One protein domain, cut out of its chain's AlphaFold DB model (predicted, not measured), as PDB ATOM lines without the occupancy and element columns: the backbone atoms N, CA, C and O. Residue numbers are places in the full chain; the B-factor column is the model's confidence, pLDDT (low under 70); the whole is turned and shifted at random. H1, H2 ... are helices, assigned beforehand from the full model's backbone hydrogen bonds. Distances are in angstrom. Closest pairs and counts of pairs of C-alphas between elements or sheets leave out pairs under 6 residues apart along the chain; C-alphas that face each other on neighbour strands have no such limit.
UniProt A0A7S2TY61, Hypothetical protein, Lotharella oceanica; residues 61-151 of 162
ATOM      1  N   LEU A  61      67.754  94.059 130.773       89.31
ATOM      2  CA  LEU A  61      67.058  93.610 131.981       89.31
ATOM      3  C   LEU A  61      66.018  92.521 131.699       89.31
ATOM      4  O   LEU A  61      65.845  91.611 132.505       89.31
ATOM      5  N   ALA A  62      65.309  92.599 130.576       90.69
ATOM      6  CA  ALA A  62      64.376  91.554 130.176       90.69
ATOM      7  C   ALA A  62      65.130  90.267 129.811       90.69
ATOM      8  O   ALA A  62      64.835  89.206 130.353       90.69
ATOM      9  N   VAL A  63      66.187  90.343 128.997       92.88
ATOM     10  CA  VAL A  63      67.024  89.181 128.655       92.88
ATOM     11  C   VAL A  63      67.636  88.527 129.899       92.88
ATOM     12  O   VAL A  63      67.601  87.301 130.012       92.88
ATOM     13  N   SER A  64      68.097  89.305 130.885       90.75
ATOM     14  CA  SER A  64      68.622  88.778 132.154       90.75
ATOM     15  C   SER A  64      67.550  88.228 133.108       90.75
ATOM     16  O   SER A  64      67.890  87.659 134.143       90.75
ATOM     17  N   GLY A  65      66.261  88.376 132.785       88.00
ATOM     18  CA  GLY A  65      65.146  87.918 133.619       88.00
ATOM     19  C   GLY A  65      64.810  88.847 134.792       88.00
ATOM     20  O   GLY A  65      64.082  88.454 135.701       88.00
ATOM     21  N   CYS A  66      65.319  90.082 134.791       86.50
ATOM     22  CA  CYS A  66      65.007  91.101 135.796       86.50
ATOM     23  C   CYS A  66      63.653  91.795 135.541       86.50
ATOM     24  O   CYS A  66      63.093  92.401 136.455       86.50
ATOM     25  N   ILE A  67      63.122  91.715 134.316       84.56
ATOM     26  CA  ILE A  67      61.798  92.215 133.911       84.56
ATOM     27  C   ILE A  67      61.035  91.080 133.213       84.56
ATOM     28  O   ILE A  67      61.640  90.179 132.644       84.56
ATOM     29  N   ARG A  68      59.698  91.108 133.275       81.00
ATOM     30  CA  ARG A  68      58.836  90.088 132.660       81.00
ATOM     31  C   ARG A  68      58.886  90.138 131.122       81.00
ATOM     32  O   ARG A  68      58.632  91.188 130.536       81.00
ATOM     33  N   ASP A  69      59.062  88.976 130.499       84.75
ATOM     34  CA  ASP A  69      59.296  88.826 129.051       84.75
ATOM     35  C   ASP A  69      58.139  89.291 128.158       84.75
ATOM     36  O   ASP A  69      58.369  89.911 127.121       84.75
ATOM     37  N   HIS A  70      56.890  89.067 128.582       82.25
ATOM     38  CA  HIS A  70      55.680  89.407 127.811       82.25
ATOM     39  C   HIS A  70      55.541  90.896 127.447       82.25
ATOM     40  O   HIS A  70      54.692  91.241 126.635       82.25
ATOM     41  N   VAL A  71      56.337  91.789 128.049       77.44
ATOM     42  CA  VAL A  71      56.359  93.214 127.683       77.44
ATOM     43  C   VAL A  71      56.942  93.418 126.278       77.44
ATOM     44  O   VAL A  71      56.559  94.365 125.598       77.44
ATOM     45  N   ILE A  72      57.860  92.545 125.850       81.06
ATOM     46  CA  ILE A  72      58.578  92.632 124.567       81.06
ATOM     47  C   ILE A  72      58.282  91.413 123.676       81.06
ATOM     48  O   ILE A  72      58.234  91.547 122.456       81.06
ATOM     49  N   GLY A  73      58.051  90.242 124.276       90.44
ATOM     50  CA  GLY A  73      57.902  88.968 123.573       90.44
ATOM     51  C   GLY A  73      59.237  88.232 123.439       90.44
ATOM     52  O   GLY A  73      60.291  88.846 123.247       90.44
ATOM     53  N   ASN A  74      59.200  86.903 123.551       94.50
ATOM     54  CA  ASN A  74      60.412  86.084 123.544       94.50
ATOM     55  C   ASN A  74      61.211  86.185 122.229       94.50
ATOM     56  O   ASN A  74      62.431  86.330 122.320       94.50
ATOM     57  N   PRO A  75      60.597  86.199 121.025       94.62
ATOM     58  CA  PRO A  75      61.337  86.285 119.765       94.62
ATOM     59  C   PRO A  75      62.098  87.607 119.631       94.62
ATOM     60  O   PRO A  75      63.264  87.615 119.245       94.62
ATOM     61  N   GLY A  76      61.485  88.721 120.043       94.12
ATOM     62  CA  GLY A  76      62.138  90.033 120.045       94.12
ATOM     63  C   GLY A  76      63.316  90.107 121.021       94.12
ATOM     64  O   GLY A  76      64.367  90.657 120.692       94.12
ATOM     65  N   LEU A  77      63.177  89.511 122.210       95.50
ATOM     66  CA  LEU A  77      64.269  89.413 123.184       95.50
ATOM     67  C   LEU A  77      65.407  88.508 122.696       95.50
ATOM     68  O   LEU A  77      66.576  88.835 122.897       95.50
ATOM     69  N   ALA A  78      65.075  87.398 122.039       95.94
ATOM     70  CA  ALA A  78      66.043  86.481 121.453       95.94
ATOM     71  C   ALA A  78      66.821  87.140 120.299       95.94
ATOM     72  O   ALA A  78      68.047  87.046 120.257       95.94
ATOM     73  N   ALA A  79      66.136  87.889 119.427       95.38
ATOM     74  CA  ALA A  79      66.762  88.674 118.364       95.38
ATOM     75  C   ALA A  79      67.706  89.748 118.921       95.38
ATOM     76  O   ALA A  79      68.831  89.903 118.445       95.38
ATOM     77  N   PHE A  80      67.274  90.456 119.973       94.81
ATOM     78  CA  PHE A  80      68.127  91.414 120.672       94.81
ATOM     79  C   PHE A  80      69.378  90.736 121.246       94.81
ATOM     80  O   PHE A  80      70.478  91.244 121.045       94.81
ATOM     81  N   LEU A  81      69.231  89.593 121.925       94.38
ATOM     82  CA  LEU A  81      70.359  88.842 122.481       94.38
ATOM     83  C   LEU A  81      71.361  88.441 121.387       94.38
ATOM     84  O   LEU A  81      72.553  88.701 121.544       94.38
ATOM     85  N   LEU A  82      70.883  87.865 120.278       94.06
ATOM     86  CA  LEU A  82      71.718  87.467 119.144       94.06
ATOM     87  C   LEU A  82      72.520  88.652 118.589       94.06
ATOM     88  O   LEU A  82      73.744  88.579 118.470       94.06
ATOM     89  N   LEU A  83      71.836  89.760 118.289       92.38
ATOM     90  CA  LEU A  83      72.471  90.962 117.754       92.38
ATOM     91  C   LEU A  83      73.494  91.542 118.738       92.38
ATOM     92  O   LEU A  83      74.599  91.912 118.340       92.38
ATOM     93  N   HIS A  84      73.139  91.613 120.020       90.75
ATOM     94  CA  HIS A  84      73.989  92.194 121.056       90.75
ATOM     95  C   HIS A  84      75.279  91.396 121.256       90.75
ATOM     96  O   HIS A  84      76.360  91.985 121.308       90.75
ATOM     97  N   LEU A  85      75.191  90.062 121.304       89.56
ATOM     98  CA  LEU A  85      76.363  89.188 121.408       89.56
ATOM     99  C   LEU A  85      77.240  89.276 120.157       89.56
ATOM    100  O   LEU A  85      78.446  89.491 120.278       89.56
ATOM    101  N   ARG A  86      76.634  89.247 118.963       89.06
ATOM    102  CA  ARG A  86      77.355  89.416 117.693       89.06
ATOM    103  C   ARG A  86      78.145  90.725 117.657       89.06
ATOM    104  O   ARG A  86      79.292  90.739 117.219       89.06
ATOM    105  N   LEU A  87      77.549  91.834 118.098       87.50
ATOM    106  CA  LEU A  87      78.209  93.144 118.115       87.50
ATOM    107  C   LEU A  87      79.338  93.231 119.146       87.50
ATOM    108  O   LEU A  87      80.327  93.925 118.901       87.50
ATOM    109  N   LYS A  88      79.201  92.553 120.287       83.44
ATOM    110  CA  LYS A  88      80.248  92.515 121.309       83.44
ATOM    111  C   LYS A  88      81.425  91.654 120.906       83.44
ATOM    112  O   LYS A  88      82.559  92.103 121.012       83.44
ATOM    113  N   GLU A  89      81.161  90.455 120.412       81.00
ATOM    114  CA  GLU A  89      82.221  89.508 120.093       81.00
ATOM    115  C   GLU A  89      82.965  89.869 118.806       81.00
ATOM    116  O   GLU A  89      84.139  89.561 118.686       81.00
ATOM    117  N   ARG A  90      82.369  90.652 117.891       73.25
ATOM    118  CA  ARG A  90      83.133  91.290 116.797       73.25
ATOM    119  C   ARG A  90      84.291  92.168 117.287       73.25
ATOM    120  O   ARG A  90      85.178  92.472 116.499       73.25
ATOM    121  N   LYS A  91      84.259  92.626 118.542       65.56
ATOM    122  CA  LYS A  91      85.326  93.437 119.145       65.56
ATOM    123  C   LYS A  91      86.408  92.588 119.823       65.56
ATOM    124  O   LYS A  91      87.405  93.151 120.261       65.56
ATOM    125  N   THR A  92      86.210  91.277 119.948       63.53
ATOM    126  CA  THR A  92      87.120  90.354 120.635       63.53
ATOM    127  C   THR A  92      87.546  89.258 119.665       63.53
ATOM    128  O   THR A  92      86.709  88.488 119.207       63.53
ATOM    129  N   ASP A  93      88.832  89.185 119.334       58.12
ATOM    130  CA  ASP A  93      89.349  88.236 118.344       58.12
ATOM    131  C   ASP A  93      89.067  86.768 118.736       58.12
ATOM    132  O   ASP A  93      89.686  86.217 119.643       58.12
ATOM    133  N   GLY A  94      88.156  86.119 118.003       61.09
ATOM    134  CA  GLY A  94      88.261  84.697 117.653       61.09
ATOM    135  C   GLY A  94      87.361  83.691 118.376       61.09
ATOM    136  O   GLY A  94      86.803  82.832 117.699       61.09
ATOM    137  N   ASP A  95      87.161  83.786 119.693       71.50
ATOM    138  CA  ASP A  95      86.532  82.693 120.460       71.50
ATOM    139  C   ASP A  95      85.164  83.070 121.045       71.50
ATOM    140  O   ASP A  95      85.048  83.645 122.131       71.50
ATOM    141  N   SER A  96      84.100  82.682 120.340       84.19
ATOM    142  CA  SER A  96      82.727  82.853 120.815       84.19
ATOM    143  C   SER A  96      82.253  81.659 121.642       84.19
ATOM    144  O   SER A  96      81.960  80.584 121.109       84.19
ATOM    145  N   LYS A  97      82.072  81.866 122.952       86.00
ATOM    146  CA  LYS A  97      81.418  80.873 123.825       86.00
ATOM    147  C   LYS A  97      79.955  80.653 123.460       86.00
ATOM    148  O   LYS A  97      79.463  79.534 123.591       86.00
ATOM    149  N   PHE A  98      79.292  81.680 122.926       89.50
ATOM    150  CA  PHE A  98      77.950  81.552 122.372       89.50
ATOM    151  C   PHE A  98      77.913  80.517 121.242       89.50
ATOM    152  O   PHE A  98      77.166  79.541 121.335       89.50
ATOM    153  N   LEU A  99      78.756  80.696 120.221       90.12
ATOM    154  CA  LEU A  99      78.814  79.807 119.063       90.12
ATOM    155  C   LEU A  99      79.224  78.382 119.470       90.12
ATOM    156  O   LEU A  99      78.561  77.420 119.077       90.12
ATOM    157  N   GLU A 100      80.226  78.245 120.348       89.62
ATOM    158  CA  GLU A 100      80.672  76.958 120.904       89.62
ATOM    159  C   GLU A 100      79.530  76.226 121.633       89.62
ATOM    160  O   GLU A 100      79.264  75.056 121.365       89.62
ATOM    161  N   SER A 101      78.799  76.923 122.510       88.94
ATOM    162  CA  SER A 101      77.704  76.334 123.298       88.94
ATOM    163  C   SER A 101      76.524  75.850 122.446       88.94
ATOM    164  O   SER A 101      75.801  74.917 122.818       88.94
ATOM    165  N   LEU A 102      76.330  76.472 121.283       89.19
ATOM    166  CA  LEU A 102      75.304  76.106 120.314       89.19
ATOM    167  C   LEU A 102      75.819  75.131 119.245       89.19
ATOM    168  O   LEU A 102      75.003  74.522 118.551       89.19
ATOM    169  N   GLY A 103      77.134  74.904 119.170       89.12
ATOM    170  CA  GLY A 103      77.765  74.041 118.172       89.12
ATOM    171  C   GLY A 103      77.657  74.597 116.751       89.12
ATOM    172  O   GLY A 103      77.516  73.823 115.808       89.12
ATOM    173  N   ILE A 104      77.666  75.923 116.606       89.62
ATOM    174  CA  ILE A 104      77.590  76.635 115.323       89.62
ATOM    175  C   ILE A 104      78.931  77.311 115.031       89.62
ATOM    176  O   ILE A 104      79.643  77.699 115.949       89.62
ATOM    177  N   SER A 105      79.306  77.420 113.757       86.81
ATOM    178  CA  SER A 105      80.603  77.984 113.347       86.81
ATOM    179  C   SER A 105      80.576  79.498 113.170       86.81
ATOM    180  O   SER A 105      81.606  80.154 113.293       86.81
ATOM    181  N   GLU A 106      79.407  80.056 112.869       87.62
ATOM    182  CA  GLU A 106      79.230  81.476 112.597       87.62
ATOM    183  C   GLU A 106      77.901  81.986 113.146       87.62
ATOM    184  O   GLU A 106      76.964  81.224 113.391       87.62
ATOM    185  N   TYR A 107      77.841  83.299 113.358       89.12
ATOM    186  CA  TYR A 107      76.621  83.975 113.773       89.12
ATOM    187  C   TYR A 107      75.583  83.950 112.644       89.12
ATOM    188  O   TYR A 107      75.885  84.497 111.580       89.12
ATOM    189  N   PRO A 108      74.365  83.432 112.893       90.25
ATOM    190  CA  PRO A 108      73.261  83.521 111.944       90.25
ATOM    191  C   PRO A 108      72.960  84.971 111.546       90.25
ATOM    192  O   PRO A 108      73.241  85.912 112.307       90.25
ATOM    193  N   GLU A 109      72.426  85.167 110.338       87.38
ATOM    194  CA  GLU A 109      72.101  86.506 109.843       87.38
ATOM    195  C   GLU A 109      70.947  87.113 110.630       87.38
ATOM    196  O   GLU A 109      71.053  88.263 111.079       87.38
ATOM    197  N   ASP A 110      69.907  86.314 110.859       90.56
ATOM    198  CA  ASP A 110      68.739  86.690 111.632       90.56
ATOM    199  C   ASP A 110      68.393  85.677 112.738       90.56
ATOM    200  O   ASP A 110      69.069  84.669 112.966       90.56
ATOM    201  N   ILE A 111      67.356  86.014 113.507       93.50
ATOM    202  CA  ILE A 111      66.887  85.159 114.593       93.50
ATOM    203  C   ILE A 111      66.143  83.924 114.077       93.50
ATOM    204  O   ILE A 111      66.221  82.880 114.716       93.50
ATOM    205  N   GLU A 112      65.448  84.007 112.943       92.75
ATOM    206  CA  GLU A 112      64.662  82.893 112.409       92.75
ATOM    207  C   GLU A 112      65.586  81.740 111.998       92.75
ATOM    208  O   GLU A 112      65.309  80.594 112.351       92.75
ATOM    209  N   ASP A 113      66.734  82.047 111.389       91.88
ATOM    210  CA  ASP A 113      67.789  81.087 111.052       91.88
ATOM    211  C   ASP A 113      68.283  80.328 112.288       91.88
ATOM    212  O   ASP A 113      68.410  79.097 112.289       91.88
ATOM    213  N   LEU A 114      68.541  81.059 113.378       93.06
ATOM    214  CA  LEU A 114      68.996  80.465 114.631       93.06
ATOM    215  C   LEU A 114      67.919  79.560 115.243       93.06
ATOM    216  O   LEU A 114      68.216  78.449 115.688       93.06
ATOM    217  N   LEU A 115      66.669  80.022 115.274       93.62
ATOM    218  CA  LEU A 115      65.562  79.255 115.840       93.62
ATOM    219  C   LEU A 115      65.258  78.007 114.999       93.62
ATOM    220  O   LEU A 115      65.026  76.938 115.565       93.62
ATOM    221  N   ALA A 116      65.343  78.102 113.671       90.44
ATOM    222  CA  ALA A 116      65.225  76.966 112.764       90.44
ATOM    223  C   ALA A 116      66.363  75.950 112.969       90.44
ATOM    224  O   ALA A 116      66.111  74.742 113.011       90.44
ATOM    225  N   LEU A 117      67.605  76.411 113.171       90.19
ATOM    226  CA  LEU A 117      68.739  75.552 113.533       90.19
ATOM    227  C   LEU A 117      68.502  74.812 114.855       90.19
ATOM    228  O   LEU A 117      68.691  73.594 114.927       90.19
ATOM    229  N   MET A 118      68.049  75.522 115.893       90.81
ATOM    230  CA  MET A 118      67.712  74.920 117.188       90.81
ATOM    231  C   MET A 118      66.583  73.889 117.054       90.81
ATOM    232  O   MET A 118      66.672  72.806 117.638       90.81
ATOM    233  N   ALA A 119      65.568  74.186 116.239       89.88
ATOM    234  CA  ALA A 119      64.456  73.283 115.972       89.88
ATOM    235  C   ALA A 119      64.905  71.980 115.307       89.88
ATOM    236  O   ALA A 119      64.582  70.895 115.795       89.88
ATOM    237  N   ARG A 120      65.709  72.085 114.242       86.75
ATOM    238  CA  ARG A 120      66.276  70.939 113.510       86.75
ATOM    239  C   ARG A 120      67.138  70.055 114.406       86.75
ATOM    240  O   ARG A 120      67.086  68.832 114.300       86.75
ATOM    241  N   ARG A 121      67.920  70.666 115.302       85.94
ATOM    242  CA  ARG A 121      68.792  69.936 116.232       85.94
ATOM    243  C   ARG A 121      67.997  69.108 117.239       85.94
ATOM    244  O   ARG A 121      68.436  68.030 117.622       85.94
ATOM    245  N   GLU A 122      66.844  69.606 117.677       84.00
ATOM    246  CA  GLU A 122      65.988  68.912 118.643       84.00
ATOM    247  C   GLU A 122      65.104  67.839 117.987       84.00
ATOM    248  O   GLU A 122      64.838  66.811 118.606       84.00
ATOM    249  N   SER A 123      64.671  68.037 116.735       77.19
ATOM    250  CA  SER A 123      63.765  67.109 116.043       77.19
ATOM    251  C   SER A 123      64.441  65.858 115.458       77.19
ATOM    252  O   SER A 123      63.738  64.936 115.055       77.19
ATOM    253  N   ASN A 124      65.777  65.782 115.448       62.31
ATOM    254  CA  ASN A 124      66.617  64.636 115.047       62.31
ATOM    255  C   ASN A 124      66.356  64.009 113.649       62.31
ATOM    256  O   ASN A 124      67.073  63.082 113.282       62.31
ATOM    257  N   ALA A 125      65.386  64.485 112.855       55.09
ATOM    258  CA  ALA A 125      65.166  64.110 111.453       55.09
ATOM    259  C   ALA A 125      64.075  64.968 110.761       55.09
ATOM    260  O   ALA A 125      63.001  65.206 111.304       55.09
ATOM    261  N   GLN A 126      64.322  65.309 109.491       49.12
ATOM    262  CA  GLN A 126      63.324  65.486 108.419       49.12
ATOM    263  C   GLN A 126      62.320  66.660 108.406       49.12
ATOM    264  O   GLN A 126      61.402  66.627 107.588       49.12
ATOM    265  N   THR A 127      62.483  67.746 109.162       48.47
ATOM    266  CA  THR A 127      61.774  68.996 108.807       48.47
ATOM    267  C   THR A 127      62.574  69.766 107.758       48.47
ATOM    268  O   THR A 127      63.414  70.597 108.082       48.47
ATOM    269  N   THR A 128      62.303  69.464 106.485       47.62
ATOM    270  CA  THR A 128      62.748  70.208 105.288       47.62
ATOM    271  C   THR A 128      62.083  71.579 105.142       47.62
ATOM    272  O   THR A 128      62.335  72.281 104.167       47.62
ATOM    273  N   ALA A 129      61.222  71.972 106.082       53.28
ATOM    274  CA  ALA A 129      60.696  73.322 106.133       53.28
ATOM    275  C   ALA A 129      61.804  74.271 106.617       53.28
ATOM    276  O   ALA A 129      62.329  74.133 107.723       53.28
ATOM    277  N   ASP A 130      62.157  75.244 105.779       60.94
ATOM    278  CA  ASP A 130      63.008  76.382 106.152       60.94
ATOM    279  C   ASP A 130      62.298  77.367 107.094       60.94
ATOM    280  O   ASP A 130      62.914  78.305 107.578       60.94
ATOM    281  N   SER A 131      61.015  77.142 107.396       70.00
ATOM    282  CA  SER A 131      60.222  77.997 108.279       70.00
ATOM    283  C   SER A 131      59.687  77.227 109.483       70.00
ATOM    284  O   SER A 131      59.200  76.101 109.366       70.00
ATOM    285  N   ILE A 132      59.782  77.869 110.646       85.62
ATOM    286  CA  ILE A 132      59.155  77.446 111.897       85.62
ATOM    287  C   ILE A 132      57.788  78.121 112.040       85.62
ATOM    288  O   ILE A 132      57.596  79.262 111.609       85.62
ATOM    289  N   ASP A 133      56.829  77.423 112.645       89.62
ATOM    290  CA  ASP A 133      55.540  78.031 112.991       89.62
ATOM    291  C   ASP A 133      55.663  78.989 114.198       89.62
ATOM    292  O   ASP A 133      56.694  79.047 114.869       89.62
ATOM    293  N   GLU A 134      54.608  79.758 114.490       90.25
ATOM    294  CA  GLU A 134      54.611  80.737 115.592       90.25
ATOM    295  C   GLU A 134      54.857  80.095 116.969       90.25
ATOM    296  O   GLU A 134      55.567  80.649 117.808       90.25
ATOM    297  N   ASN A 135      54.315  78.898 117.205       90.75
ATOM    298  CA  ASN A 135      54.475  78.212 118.486       90.75
ATOM    299  C   ASN A 135      55.907  77.695 118.657       90.75
ATOM    300  O   ASN A 135      56.469  77.752 119.753       90.75
ATOM    301  N   GLN A 136      56.506  77.194 117.578       91.31
ATOM    302  CA  GLN A 136      57.904  76.793 117.528       91.31
ATOM    303  C   GLN A 136      58.817  78.002 117.722       91.31
ATOM    304  O   GLN A 136      59.733  77.927 118.541       91.31
ATOM    305  N   ARG A 137      58.539  79.128 117.054       93.50
ATOM    306  CA  ARG A 137      59.277  80.385 117.242       93.50
ATOM    307  C   ARG A 137      59.299  80.795 118.707       93.50
ATOM    308  O   ARG A 137      60.375  80.991 119.272       93.50
ATOM    309  N   GLU A 138      58.133  80.850 119.342       94.56
ATOM    310  CA  GLU A 138      58.016  81.210 120.754       94.56
ATOM    311  C   GLU A 138      58.771  80.218 121.657       94.56
ATOM    312  O   GLU A 138      59.533  80.624 122.540       94.56
ATOM    313  N   LYS A 139      58.620  78.910 121.402       94.69
ATOM    314  CA  LYS A 139      59.291  77.838 122.153       94.69
ATOM    315  C   LYS A 139      60.813  77.969 122.086       94.69
ATOM    316  O   LYS A 139      61.469  77.968 123.129       94.69
ATOM    317  N   TYR A 140      61.380  78.058 120.885       95.12
ATOM    318  CA  TYR A 140      62.832  78.076 120.702       95.12
ATOM    319  C   TYR A 140      63.445  79.409 121.139       95.12
ATOM    320  O   TYR A 140      64.537  79.413 121.711       95.12
ATOM    321  N   ALA A 141      62.724  80.525 120.988       96.19
ATOM    322  CA  ALA A 141      63.144  81.808 121.541       96.19
ATOM    323  C   ALA A 141      63.229  81.748 123.074       96.19
ATOM    324  O   ALA A 141      64.241  82.133 123.664       96.19
ATOM    325  N   LEU A 142      62.208  81.186 123.729       95.38
ATOM    326  CA  LEU A 142      62.218  80.975 125.176       95.38
ATOM    327  C   LEU A 142      63.342  80.020 125.613       95.38
ATOM    328  O   LEU A 142      63.979  80.243 126.646       95.38
ATOM    329  N   GLN A 143      63.613  78.970 124.838       95.44
ATOM    330  CA  GLN A 143      64.705  78.034 125.099       95.44
ATOM    331  C   GLN A 143      66.069  78.726 125.043       95.44
ATOM    332  O   GLN A 143      66.858  78.558 125.974       95.44
ATOM    333  N   LEU A 144      66.319  79.560 124.029       95.44
ATOM    334  CA  LEU A 144      67.550  80.345 123.914       95.44
ATOM    335  C   LEU A 144      67.728  81.287 125.114       95.44
ATOM    336  O   LEU A 144      68.778  81.282 125.762       95.44
ATOM    337  N   LEU A 145      66.680  82.038 125.470       95.50
ATOM    338  CA  LEU A 145      66.685  82.916 126.644       95.50
ATOM    339  C   LEU A 145      66.927  82.128 127.936       95.50
ATOM    340  O   LEU A 145      67.683  82.563 128.806       95.50
ATOM    341  N   SER A 146      66.330  80.940 128.069       95.06
ATOM    342  CA  SER A 146      66.569  80.074 129.220       95.06
ATOM    343  C   SER A 146      68.012  79.583 129.282       95.06
ATOM    344  O   SER A 146      68.539  79.492 130.390       95.06
ATOM    345  N   MET A 147      68.635  79.237 128.153       94.00
ATOM    346  CA  MET A 147      70.040  78.819 128.108       94.00
ATOM    347  C   MET A 147      70.955  79.964 128.544       94.00
ATOM    348  O   MET A 147      71.839  79.751 129.374       94.00
ATOM    349  N   PHE A 148      70.690  81.182 128.061       93.69
ATOM    350  CA  PHE A 148      71.412  82.384 128.472       93.69
ATOM    351  C   PHE A 148      71.302  82.627 129.984       93.69
ATOM    352  O   PHE A 148      72.310  82.695 130.682       93.69
ATOM    353  N   ARG A 149      70.078  82.672 130.525       93.56
ATOM    354  CA  ARG A 149      69.822  82.957 131.952       93.56
ATOM    355  C   ARG A 149      70.387  81.904 132.901       93.56
ATOM    356  O   ARG A 149      70.746  82.223 134.029       93.56
ATOM    357  N   LYS A 150      70.458  80.647 132.457       93.31
ATOM    358  CA  LYS A 150      71.078  79.546 133.211       93.31
ATOM    359  C   LYS A 150      72.609  79.563 133.133       93.31
ATOM    360  O   LYS A 150      73.243  78.749 133.797       93.31
ATOM    361  N   GLY A 151      73.198  80.445 132.321       90.62
ATOM    362  CA  GLY A 151      74.637  80.498 132.068       90.62
ATOM    363  C   GLY A 151      75.151  79.351 131.194       90.62
ATOM    364  O   GLY A 151      76.356  79.141 131.111       90.62
TER     365      GLY A 151
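Overview. This is residues 61 to 151 of the 162 residues of the protein "Hypothetical protein" of Lotharella oceanica (UniProt A0A7S2TY61). Three helices, H1, H3 and H4, pack on one another at steep or nearly right angles, their centres making a triangle, with H1 meeting H4 through its first residues, 74 to 78, and running away from it. Short H2 sits near the later part of H1, and residues 90 to 95, after H1, stick out. The printed part has 91 residues with four named helices, in the order H1 H2 H3 H4, and no named strand; its class is all helix. It is compact, with a radius of gyration of the C-alphas of 13.2 A, and spans 36 by 33 by 21 A.

Along the chain. Find C-alpha 74 at (60.412, 86.084, 123.544); from there H1, residues 74 to 89, runs 22.3 A to C-alpha 89 at (82.221, 89.508, 120.093). H4, residues 134 to 149, covers 22.4 A and ends at C-alpha 149, at (69.822, 82.957, 131.952). H3, residues 111 to 123, is 18.4 A long, and H2, residues 97 to 102, 8.5 A.

Arrangement. Look first at Pro 75 and Ala 141, whose C-alphas, 5.1 A apart, are the closest of H1 and H4; these helices touch at a steep tilt of 47 degrees, the same way. H3 touches H1 with residue 111 alone, about perpendicular at 74 degrees; the closest C-alphas, of Ala 79 and Ile 111, are 5.2 A apart. H4 touches H3 with residues 136 to 141 alone, about perpendicular at 89 degrees; C-alphas 115 and 140 are closest, at 5.7 A. The helix packing is mostly crossed: 0 of these 3 pairs are at a shallow tilt. H2 is close to H1 but not clearly touching, the C-alphas of Leu 85 and Phe 98 being closest at 7.9 A. H2 and H4 are apart. In H1, H2, H3 and H4 every O i to N i+4 pair is within hydrogen-bond range.

Size, cuts and confidence. The C-alphas farthest apart, of Cys 66 and Gln 126, are 37.5 A apart. The printed part has no cut, and its three links between helices are short. Residues 61 to 73 hold no named element. Confidence is low, under 70, at residues 91 to 94 and 124 to 130; the mean pLDDT of the printed part is 85.5.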